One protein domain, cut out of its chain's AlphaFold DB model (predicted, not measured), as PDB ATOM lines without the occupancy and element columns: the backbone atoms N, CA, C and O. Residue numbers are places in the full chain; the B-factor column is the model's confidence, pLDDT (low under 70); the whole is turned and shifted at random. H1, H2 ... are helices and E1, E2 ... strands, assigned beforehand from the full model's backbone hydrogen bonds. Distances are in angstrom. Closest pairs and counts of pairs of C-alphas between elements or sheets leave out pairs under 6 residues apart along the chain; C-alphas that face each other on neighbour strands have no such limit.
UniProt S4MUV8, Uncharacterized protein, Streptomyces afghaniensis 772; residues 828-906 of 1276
ATOM      1  N   GLU A 828     -15.304  39.810  90.735       45.66
ATOM      2  CA  GLU A 828     -14.781  39.383  89.422       45.66
ATOM      3  C   GLU A 828     -13.264  39.092  89.418       45.66
ATOM      4  O   GLU A 828     -12.748  38.491  88.478       45.66
ATOM      5  N   GLU A 829     -12.553  39.474  90.484       44.69
ATOM      6  CA  GLU A 829     -11.104  39.281  90.664       44.69
ATOM      7  C   GLU A 829     -10.691  37.793  90.819       44.69
ATOM      8  O   GLU A 829     -11.427  37.008  91.431       44.69
ATOM      9  N   PRO A 830      -9.493  37.366  90.353       33.53
ATOM     10  CA  PRO A 830      -9.005  35.988  90.483       33.53
ATOM     11  C   PRO A 830      -8.766  35.543  91.940       33.53
ATOM     12  O   PRO A 830      -7.673  35.654  92.491       33.53
ATOM     13  N   GLY A 831      -9.801  34.971  92.558       45.50
ATOM     14  CA  GLY A 831      -9.814  34.557  93.967       45.50
ATOM     15  C   GLY A 831     -10.928  35.209  94.790       45.50
ATOM     16  O   GLY A 831     -11.162  34.780  95.921       45.50
ATOM     17  N   ALA A 832     -11.629  36.187  94.212       49.16
ATOM     18  CA  ALA A 832     -12.826  36.801  94.763       49.16
ATOM     19  C   ALA A 832     -14.100  35.972  94.479       49.16
ATOM     20  O   ALA A 832     -14.056  34.798  94.099       49.16
ATOM     21  N   PHE A 833     -15.249  36.579  94.767       52.50
ATOM     22  CA  PHE A 833     -16.518  35.899  94.990       52.50
ATOM     23  C   PHE A 833     -17.333  35.675  93.701       52.50
ATOM     24  O   PHE A 833     -18.104  36.539  93.282       52.50
ATOM     25  N   SER A 834     -17.182  34.508  93.061       51.88
ATOM     26  CA  SER A 834     -17.839  34.236  91.772       51.88
ATOM     27  C   SER A 834     -19.332  33.893  91.908       51.88
ATOM     28  O   SER A 834     -19.733  32.730  91.972       51.88
ATOM     29  N   THR A 835     -20.175  34.925  91.885       53.31
ATOM     30  CA  THR A 835     -21.646  34.838  91.884       53.31
ATOM     31  C   THR A 835     -22.228  34.629  90.477       53.31
ATOM     32  O   THR A 835     -23.243  35.229  90.128       53.31
ATOM     33  N   ARG A 836     -21.603  33.788  89.637       54.69
ATOM     34  CA  ARG A 836     -22.164  33.422  88.311       54.69
ATOM     35  C   ARG A 836     -23.574  32.837  88.425       54.69
ATOM     36  O   ARG A 836     -24.377  32.969  87.509       54.69
ATOM     37  N   PHE A 837     -23.849  32.214  89.565       63.50
ATOM     38  CA  PHE A 837     -25.173  31.937  90.086       63.50
ATOM     39  C   PHE A 837     -25.174  32.317  91.571       63.50
ATOM     40  O   PHE A 837     -24.283  31.893  92.315       63.50
ATOM     41  N   ALA A 838     -26.157  33.113  91.987       77.06
ATOM     42  CA  ALA A 838     -26.464  33.400  93.381       77.06
ATOM     43  C   ALA A 838     -27.989  33.481  93.536       77.06
ATOM     44  O   ALA A 838     -28.639  34.230  92.811       77.06
ATOM     45  N   VAL A 839     -28.552  32.702  94.458       84.50
ATOM     46  CA  VAL A 839     -29.987  32.687  94.772       84.50
ATOM     47  C   VAL A 839     -30.158  32.982  96.249       84.50
ATOM     48  O   VAL A 839     -29.663  32.227  97.085       84.50
ATOM     49  N   GLU A 840     -30.868  34.063  96.567       88.62
ATOM     50  CA  GLU A 840     -31.316  34.336  97.930       88.62
ATOM     51  C   GLU A 840     -32.305  33.247  98.359       88.62
ATOM     52  O   GLU A 840     -33.342  33.031  97.733       88.62
ATOM     53  N   ALA A 841     -31.930  32.508  99.397       89.75
ATOM     54  CA  ALA A 841     -32.617  31.313  99.864       89.75
ATOM     55  C   ALA A 841     -33.360  31.563 101.185       89.75
ATOM     56  O   ALA A 841     -34.433  31.004 101.405       89.75
ATOM     57  N   VAL A 842     -32.810  32.435 102.037       92.12
ATOM     58  CA  VAL A 842     -33.504  33.060 103.169       92.12
ATOM     59  C   VAL A 842     -33.171  34.560 103.141       92.12
ATOM     60  O   VAL A 842     -31.979  34.883 103.197       92.12
ATOM     61  N   PRO A 843     -34.169  35.468 103.058       91.06
ATOM     62  CA  PRO A 843     -33.947  36.904 102.882       91.06
ATOM     63  C   PRO A 843     -32.928  37.512 103.851       91.06
ATOM     64  O   PRO A 843     -33.001  37.277 105.059       91.06
ATOM     65  N   GLY A 844     -31.954  38.259 103.320       87.88
ATOM     66  CA  GLY A 844     -30.883  38.920 104.079       87.88
ATOM     67  C   GLY A 844     -29.942  37.989 104.865       87.88
ATOM     68  O   GLY A 844     -29.066  38.479 105.584       87.88
ATOM     69  N   THR A 845     -30.107  36.667 104.748       93.38
ATOM     70  CA  THR A 845     -29.579  35.682 105.708       93.38
ATOM     71  C   THR A 845     -28.760  34.579 105.036       93.38
ATOM     72  O   THR A 845     -27.657  34.273 105.493       93.38
ATOM     73  N   LEU A 846     -29.274  33.970 103.962       93.81
ATOM     74  CA  LEU A 846     -28.650  32.829 103.287       93.81
ATOM     75  C   LEU A 846     -28.815  32.929 101.769       93.81
ATOM     76  O   LEU A 846     -29.937  33.031 101.277       93.81
ATOM     77  N   TRP A 847     -27.715  32.779 101.031       91.50
ATOM     78  CA  TRP A 847     -27.706  32.655  99.571       91.50
ATOM     79  C   TRP A 847     -26.999  31.367  99.151       91.50
ATOM     80  O   TRP A 847     -25.913  31.078  99.648       91.50
ATOM     81  N   TRP A 848     -27.558  30.626  98.195       89.44
ATOM     82  CA  TRP A 848     -26.847  29.541  97.511       89.44
ATOM     83  C   TRP A 848     -26.030  30.114  96.352       89.44
ATOM     84  O   TRP A 848     -26.553  30.906  95.571       89.44
ATOM     85  N   VAL A 849     -24.764  29.713  96.218       86.81
ATOM     86  CA  VAL A 849     -23.837  30.221  95.190       86.81
ATOM     87  C   VAL A 849     -23.109  29.090  94.461       86.81
ATOM     88  O   VAL A 849     -22.966  27.988  94.985       86.81
ATOM     89  N   SER A 850     -22.636  29.344  93.239       78.06
ATOM     90  CA  SER A 850     -22.014  28.314  92.385       78.06
ATOM     91  C   SER A 850     -20.645  27.795  92.848       78.06
ATOM     92  O   SER A 850     -20.267  26.691  92.467       78.06
ATOM     93  N   ASP A 851     -19.897  28.577  93.628       77.75
ATOM     94  CA  ASP A 851     -18.457  28.373  93.849       77.75
ATOM     95  C   ASP A 851     -18.075  28.479  95.347       77.75
ATOM     96  O   ASP A 851     -18.792  27.977  96.219       77.75
ATOM     97  N   LYS A 852     -16.927  29.080  95.693       81.19
ATOM     98  CA  LYS A 852     -16.568  29.373  97.089       81.19
ATOM     99  C   LYS A 852     -17.600  30.303  97.728       81.19
ATOM    100  O   LYS A 852     -17.874  31.382  97.216       81.19
ATOM    101  N   GLY A 853     -18.107  29.859  98.867       86.19
ATOM    102  CA  GLY A 853     -18.973  30.571  99.786       86.19
ATOM    103  C   GLY A 853     -18.218  31.462 100.777       86.19
ATOM    104  O   GLY A 853     -16.985  31.524 100.782       86.19
ATOM    105  N   ALA A 854     -18.965  32.150 101.640       88.38
ATOM    106  CA  ALA A 854     -18.440  32.974 102.729       88.38
ATOM    107  C   ALA A 854     -19.366  32.910 103.948       88.38
ATOM    108  O   ALA A 854     -20.585  32.910 103.806       88.38
ATOM    109  N   ILE A 855     -18.791  32.935 105.150       91.50
ATOM    110  CA  ILE A 855     -19.543  33.377 106.330       91.50
ATOM    111  C   ILE A 855     -19.203  34.850 106.545       91.50
ATOM    112  O   ILE A 855     -18.023  35.224 106.578       91.50
ATOM    113  N   VAL A 856     -20.229  35.685 106.661       90.69
ATOM    114  CA  VAL A 856     -20.106  37.120 106.923       90.69
ATOM    115  C   VAL A 856     -20.760  37.439 108.266       90.69
ATOM    116  O   VAL A 856     -21.697  36.757 108.671       90.69
ATOM    117  N   CYS A 857     -20.255  38.436 108.985       89.56
ATOM    118  CA  CYS A 857     -20.904  38.986 110.176       89.56
ATOM    119  C   CYS A 857     -21.364  40.401 109.842       89.56
ATOM    120  O   CYS A 857     -20.535  41.207 109.420       89.56
ATOM    121  N   ASP A 858     -22.661  40.677 109.988       88.50
ATOM    122  CA  ASP A 858     -23.282  41.944 109.580       88.50
ATOM    123  C   ASP A 858     -22.844  42.388 108.163       88.50
ATOM    124  O   ASP A 858     -22.356  43.496 107.945       88.50
ATOM    125  N   GLY A 859     -22.925  41.465 107.195       88.38
ATOM    126  CA  GLY A 859     -22.529  41.686 105.796       88.38
ATOM    127  C   GLY A 859     -21.018  41.731 105.500       88.38
ATOM    128  O   GLY A 859     -20.623  41.688 104.329       88.38
ATOM    129  N   ILE A 860     -20.159  41.754 106.527       87.75
ATOM    130  CA  ILE A 860     -18.695  41.859 106.397       87.75
ATOM    131  C   ILE A 860     -18.029  40.479 106.471       87.75
ATOM    132  O   ILE A 860     -18.265  39.697 107.394       87.75
ATOM    133  N   ALA A 861     -17.155  40.175 105.514       86.75
ATOM    134  CA  ALA A 861     -16.519  38.871 105.377       86.75
ATOM    135  C   ALA A 861     -15.580  38.506 106.544       86.75
ATOM    136  O   ALA A 861     -14.741  39.294 106.981       86.75
ATOM    137  N   THR A 862     -15.694  37.258 107.012       87.62
ATOM    138  CA  THR A 862     -14.772  36.636 107.985       87.62
ATOM    139  C   THR A 862     -13.583  35.970 107.271       87.62
ATOM    140  O   THR A 862     -13.364  36.201 106.079       87.62
ATOM    141  N   ASP A 863     -12.833  35.097 107.945       86.38
ATOM    142  CA  ASP A 863     -11.855  34.186 107.338       86.38
ATOM    143  C   ASP A 863     -12.497  32.936 106.701       86.38
ATOM    144  O   ASP A 863     -11.887  32.293 105.847       86.38
ATOM    145  N   GLN A 864     -13.742  32.600 107.060       87.81
ATOM    146  CA  GLN A 864     -14.394  31.368 106.615       87.81
ATOM    147  C   GLN A 864     -14.849  31.452 105.152       87.81
ATOM    148  O   GLN A 864     -15.614  32.341 104.761       87.81
ATOM    149  N   ARG A 865     -14.396  30.495 104.336       87.06
ATOM    150  CA  ARG A 865     -14.765  30.335 102.920       87.06
ATOM    151  C   ARG A 865     -15.289  28.912 102.661       87.06
ATOM    152  O   ARG A 865     -14.543  28.102 102.104       87.06
ATOM    153  N   PRO A 866     -16.521  28.588 103.110       90.31
ATOM    154  CA  PRO A 866     -17.169  27.303 102.827       90.31
ATOM    155  C   PRO A 866     -17.408  27.109 101.320       90.31
ATOM    156  O   PRO A 866     -17.048  27.958 100.503       90.31
ATOM    157  N   PHE A 867     -18.022  26.004 100.907       89.44
ATOM    158  CA  PHE A 867     -18.477  25.810  99.529       89.44
ATOM    159  C   PHE A 867     -19.987  26.026  99.370       89.44
ATOM    160  O   PHE A 867     -20.788  25.511 100.141       89.44
ATOM    161  N   GLY A 868     -20.381  26.744  98.317       88.12
ATOM    162  CA  GLY A 868     -21.753  26.758  97.820       88.12
ATOM    163  C   GLY A 868     -22.759  27.668  98.535       88.12
ATOM    164  O   GLY A 868     -23.903  27.715  98.090       88.12
ATOM    165  N   TYR A 869     -22.391  28.406  99.592       90.88
ATOM    166  CA  TYR A 869     -23.317  29.331 100.272       90.88
ATOM    167  C   TYR A 869     -22.679  30.612 100.845       90.88
ATOM    168  O   TYR A 869     -21.517  30.622 101.247       90.88
ATOM    169  N   VAL A 870     -23.466  31.689 100.936       91.38
ATOM    170  CA  VAL A 870     -23.203  32.840 101.819       91.38
ATOM    171  C   VAL A 870     -24.131  32.755 103.019       91.38
ATOM    172  O   VAL A 870     -25.340  32.697 102.823       91.38
ATOM    173  N   LEU A 871     -23.586  32.789 104.236       93.38
ATOM    174  CA  LEU A 871     -24.361  32.903 105.476       93.38
ATOM    175  C   LEU A 871     -24.036  34.234 106.166       93.38
ATOM    176  O   LEU A 871     -22.873  34.492 106.482       93.38
ATOM    177  N   ASN A 872     -25.058  35.055 106.410       93.69
ATOM    178  CA  ASN A 872     -24.959  36.310 107.150       93.69
ATOM    179  C   ASN A 872     -25.327  36.094 108.624       93.69
ATOM    180  O   ASN A 872     -26.471  35.797 108.958       93.69
ATOM    181  N   LEU A 873     -24.335  36.232 109.501       93.00
ATOM    182  CA  LEU A 873     -24.482  36.188 110.951       93.00
ATOM    183  C   LEU A 873     -24.765  37.605 111.457       93.00
ATOM    184  O   LEU A 873     -23.837  38.405 111.602       93.00
ATOM    185  N   SER A 874     -26.028  37.918 111.730       89.00
ATOM    186  CA  SER A 874     -26.451  39.250 112.173       89.00
ATOM    187  C   SER A 874     -27.302  39.217 113.444       89.00
ATOM    188  O   SER A 874     -27.847  38.182 113.851       89.00
ATOM    189  N   GLY A 875     -27.383  40.369 114.114       84.81
ATOM    190  CA  GLY A 875     -28.223  40.579 115.294       84.81
ATOM    191  C   GLY A 875     -28.022  39.528 116.396       84.81
ATOM    192  O   GLY A 875     -26.918  39.338 116.904       84.81
ATOM    193  N   ALA A 876     -29.098  38.820 116.753       80.62
ATOM    194  CA  ALA A 876     -29.125  37.832 117.839       80.62
ATOM    195  C   ALA A 876     -28.232  36.589 117.624       80.62
ATOM    196  O   ALA A 876     -28.003  35.845 118.587       80.62
ATOM    197  N   HIS A 877     -27.750  36.367 116.393       87.00
ATOM    198  CA  HIS A 877     -26.904  35.235 115.988       87.00
ATOM    199  C   HIS A 877     -25.570  35.696 115.356       87.00
ATOM    200  O   HIS A 877     -24.886  34.906 114.702       87.00
ATOM    201  N   ALA A 878     -25.184  36.965 115.556       84.88
ATOM    202  CA  ALA A 878     -23.896  37.503 115.123       84.88
ATOM    203  C   ALA A 878     -22.707  36.715 115.715       84.88
ATOM    204  O   ALA A 878     -22.729  36.293 116.874       84.88
ATOM    205  N   GLY A 879     -21.661  36.510 114.910       83.94
ATOM    206  CA  GLY A 879     -20.518  35.667 115.267       83.94
ATOM    207  C   GLY A 879     -19.568  36.278 116.307       83.94
ATOM    208  O   GLY A 879     -19.319  37.484 116.334       83.94
ATOM    209  N   GLU A 880     -18.961  35.425 117.134       80.94
ATOM    210  CA  GLU A 880     -17.812  35.787 117.966       80.94
ATOM    211  C   GLU A 880     -16.568  35.875 117.066       80.94
ATOM    212  O   GLU A 880     -16.122  34.872 116.504       80.94
ATOM    213  N   LEU A 881     -16.026  37.086 116.904       81.00
ATOM    214  CA  LEU A 881     -14.829  37.365 116.107       81.00
ATOM    215  C   LEU A 881     -13.604  37.620 116.996       81.00
ATOM    216  O   LEU A 881     -13.729  38.182 118.085       81.00
ATOM    217  N   SER A 882     -12.418  37.302 116.472       73.06
ATOM    218  CA  SER A 882     -11.122  37.632 117.079       73.06
ATOM    219  C   SER A 882     -10.931  39.141 117.308       73.06
ATOM    220  O   SER A 882     -11.624  39.973 116.721       73.06
ATOM    221  N   VAL A 883      -9.929  39.532 118.108       64.62
ATOM    222  CA  VAL A 883      -9.641  40.954 118.414       64.62
ATOM    223  C   VAL A 883      -9.367  41.792 117.153       64.62
ATOM    224  O   VAL A 883      -9.897  42.893 117.029       64.62
ATOM    225  N   ASN A 884      -8.625  41.256 116.175       63.75
ATOM    226  CA  ASN A 884      -8.415  41.888 114.860       63.75
ATOM    227  C   ASN A 884      -9.598  41.687 113.877       63.75
ATOM    228  O   ASN A 884      -9.480  41.986 112.691       63.75
ATOM    229  N   ARG A 885     -10.729  41.148 114.357       69.38
ATOM    230  CA  ARG A 885     -11.999  40.852 113.660       69.38
ATOM    231  C   ARG A 885     -11.899  40.011 112.380       69.38
ATOM    232  O   ARG A 885     -12.876  39.913 111.633       69.38
ATOM    233  N   LYS A 886     -10.742  39.413 112.087       71.75
ATOM    234  CA  LYS A 886     -10.535  38.588 110.886       71.75
ATOM    235  C   LYS A 886     -11.104  37.185 111.041       71.75
ATOM    236  O   LYS A 886     -11.753  36.695 110.125       71.75
ATOM    237  N   LYS A 887     -10.855  36.546 112.183       82.06
ATOM    238  CA  LYS A 887     -11.190  35.142 112.405       82.06
ATOM    239  C   LYS A 887     -12.554  34.999 113.070       82.06
ATOM    240  O   LYS A 887     -12.803  35.648 114.083       82.06
ATOM    241  N   LEU A 888     -13.389  34.108 112.539       86.44
ATOM    242  CA  LEU A 888     -14.580  33.624 113.231       86.44
ATOM    243  C   LEU A 888     -14.167  32.571 114.270       86.44
ATOM    244  O   LEU A 888     -13.586  31.539 113.933       86.44
ATOM    245  N   GLU A 889     -14.432  32.848 115.543       85.62
ATOM    246  CA  GLU A 889     -14.090  31.961 116.660       85.62
ATOM    247  C   GLU A 889     -15.274  31.068 117.045       85.62
ATOM    248  O   GLU A 889     -15.076  29.887 117.346       85.62
ATOM    249  N   ARG A 890     -16.506  31.593 116.958       84.62
ATOM    250  CA  ARG A 890     -17.746  30.850 117.227       84.62
ATOM    251  C   ARG A 890     -18.958  31.489 116.545       84.62
ATOM    252  O   ARG A 890     -18.994  32.697 116.335       84.62
ATOM    253  N   TYR A 891     -19.975  30.684 116.254       89.06
ATOM    254  CA  TYR A 891     -21.314  31.139 115.870       89.06
ATOM    255  C   TYR A 891     -22.374  30.104 116.275       89.06
ATOM    256  O   TYR A 891     -22.041  29.012 116.750       89.06
ATOM    257  N   ASP A 892     -23.650  30.447 116.098       87.25
ATOM    258  CA  ASP A 892     -24.782  29.560 116.364       87.25
ATOM    259  C   ASP A 892     -24.987  28.549 115.222       87.25
ATOM    260  O   ASP A 892     -25.599  28.829 114.188       87.25
ATOM    261  N   VAL A 893     -24.447  27.345 115.419       86.00
ATOM    262  CA  VAL A 893     -24.514  26.246 114.445       86.00
ATOM    263  C   VAL A 893     -25.924  25.645 114.343       86.00
ATOM    264  O   VAL A 893     -26.282  25.134 113.282       86.00
ATOM    265  N   LEU A 894     -26.740  25.701 115.403       84.56
ATOM    266  CA  LEU A 894     -28.093  25.127 115.391       84.56
ATOM    267  C   LEU A 894     -29.056  26.025 114.610       84.56
ATOM    268  O   LEU A 894     -29.784  25.534 113.745       84.56
ATOM    269  N   TRP A 895     -28.991  27.338 114.838       91.50
ATOM    270  CA  TRP A 895     -29.702  28.317 114.018       91.50
ATOM    271  C   TRP A 895     -29.258  28.254 112.553       91.50
ATOM    272  O   TRP A 895     -30.112  28.219 111.668       91.50
ATOM    273  N   ALA A 896     -27.951  28.148 112.277       90.94
ATOM    274  CA  ALA A 896     -27.439  28.034 110.909       90.94
ATOM    275  C   ALA A 896     -27.966  26.778 110.183       90.94
ATOM    276  O   ALA A 896     -28.376  26.864 109.026       90.94
ATOM    277  N   GLN A 897     -28.032  25.625 110.864       88.38
ATOM    278  CA  GLN A 897     -28.657  24.412 110.316       88.38
ATOM    279  C   GLN A 897     -30.134  24.617 109.962       88.38
ATOM    280  O   GLN A 897     -30.597  24.092 108.950       88.38
ATOM    281  N   GLU A 898     -30.868  25.389 110.763       91.06
ATOM    282  CA  GLU A 898     -32.259  25.716 110.468       91.06
ATOM    283  C   GLU A 898     -32.388  26.686 109.282       91.06
ATOM    284  O   GLU A 898     -33.236  26.464 108.416       91.06
ATOM    285  N   GLN A 899     -31.483  27.664 109.137       94.56
ATOM    286  CA  GLN A 899     -31.421  28.491 107.923       94.56
ATOM    287  C   GLN A 899     -31.167  27.633 106.674       94.56
ATOM    288  O   GLN A 899     -31.835  27.824 105.658       94.56
ATOM    289  N   PHE A 900     -30.282  26.629 106.745       93.69
ATOM    290  CA  PHE A 900     -30.063  25.697 105.632       93.69
ATOM    291  C   PHE A 900     -31.311  24.851 105.309       93.69
ATOM    292  O   PHE A 900     -31.621  24.685 104.129       93.69
ATOM    293  N   ARG A 901     -32.078  24.372 106.308       91.00
ATOM    294  CA  ARG A 901     -33.362  23.663 106.077       91.00
ATOM    295  C   ARG A 901     -34.405  24.547 105.400       91.00
ATOM    296  O   ARG A 901     -35.159  24.071 104.551       91.00
ATOM    297  N   GLN A 902     -34.475  25.821 105.778       92.69
ATOM    298  CA  GLN A 902     -35.427  26.766 105.197       92.69
ATOM    299  C   GLN A 902     -35.007  27.151 103.774       92.69
ATOM    300  O   GLN A 902     -35.800  26.990 102.845       92.69
ATOM    301  N   GLY A 903     -33.739  27.521 103.577       90.81
ATOM    302  CA  GLY A 903     -33.177  27.865 102.271       90.81
ATOM    303  C   GLY A 903     -33.134  26.709 101.269       90.81
ATOM    304  O   GLY A 903     -33.202  26.944 100.063       90.81
ATOM    305  N   ALA A 904     -33.099  25.450 101.721       89.88
ATOM    306  CA  ALA A 904     -33.229  24.284 100.844       89.88
ATOM    307  C   ALA A 904     -34.530  24.305 100.015       89.88
ATOM    308  O   ALA A 904     -34.555  23.818  98.885       89.88
ATOM    309  N   ARG A 905     -35.602  24.915 100.542       87.88
ATOM    310  CA  ARG A 905     -36.912  24.991  99.872       87.88
ATOM    311  C   ARG A 905     -36.916  25.884  98.630       87.88
ATOM    312  O   ARG A 905     -37.795  25.705  97.793       87.88
ATOM    313  N   ALA A 906     -35.943  26.787  98.464       86.50
ATOM    314  CA  ALA A 906     -35.829  27.631  97.270       86.50
ATOM    315  C   ALA A 906     -35.738  26.796  95.973       86.50
ATOM    316  O   ALA A 906     -36.326  27.150  94.951       86.50
TER     317      ALA A 906
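AT A GLANCE: This is residues 828 to 906 of the 1276 residues of an uncharacterized protein of Streptomyces afghaniensis 772 (UniProt S4MUV8). A twisted sheet of four strands has one helix, H1, laid slantwise over one face, making two layers; at one end the link after E4 folds back so that residues 880 to 881 pair with E5. The 79 printed residues hold E1, E2, E3, E4, E5, then H1; the mixed sheet runs E1 E2 E4 E3. The class is mixed; the whole is compact, radius of gyration of the C-alphas 12.3 A, spanning 33 by 32 by 16 A.

IN THESE COORDINATES: E1, residues 838 to 842, begins at C-alpha (-26.464, 33.400, 93.381). E2 is 846 to 852, E3 854 to 857, E4 867 to 873, 16.6 A, and E5 888 to 890. H1, 893 to 906, 20.6 A, ends at C-alpha (-35.829, 27.631, 97.270).

HOW THE PARTS SIT: E1 and E2 form a hairpin, N 839 to O 848 2.9 A. E2 and E4 are antiparallel, N 847 to O 870 3.0 A; E4 and E3 are parallel, N 856 to O 871 2.9 A. H1 is on the sheet, height 8.8 A; its closest C-alphas to E1 are Gly 903 and Ala 841, 4.2 A. In H1, 8 of 10 O i to N i+4 pairs are within hydrogen-bond range.

THE WHOLE: The printed part has no cut. The E4 to E5 link is long, 14 residues. Confidence is under 70 at 828 to 837 and 883 to 885.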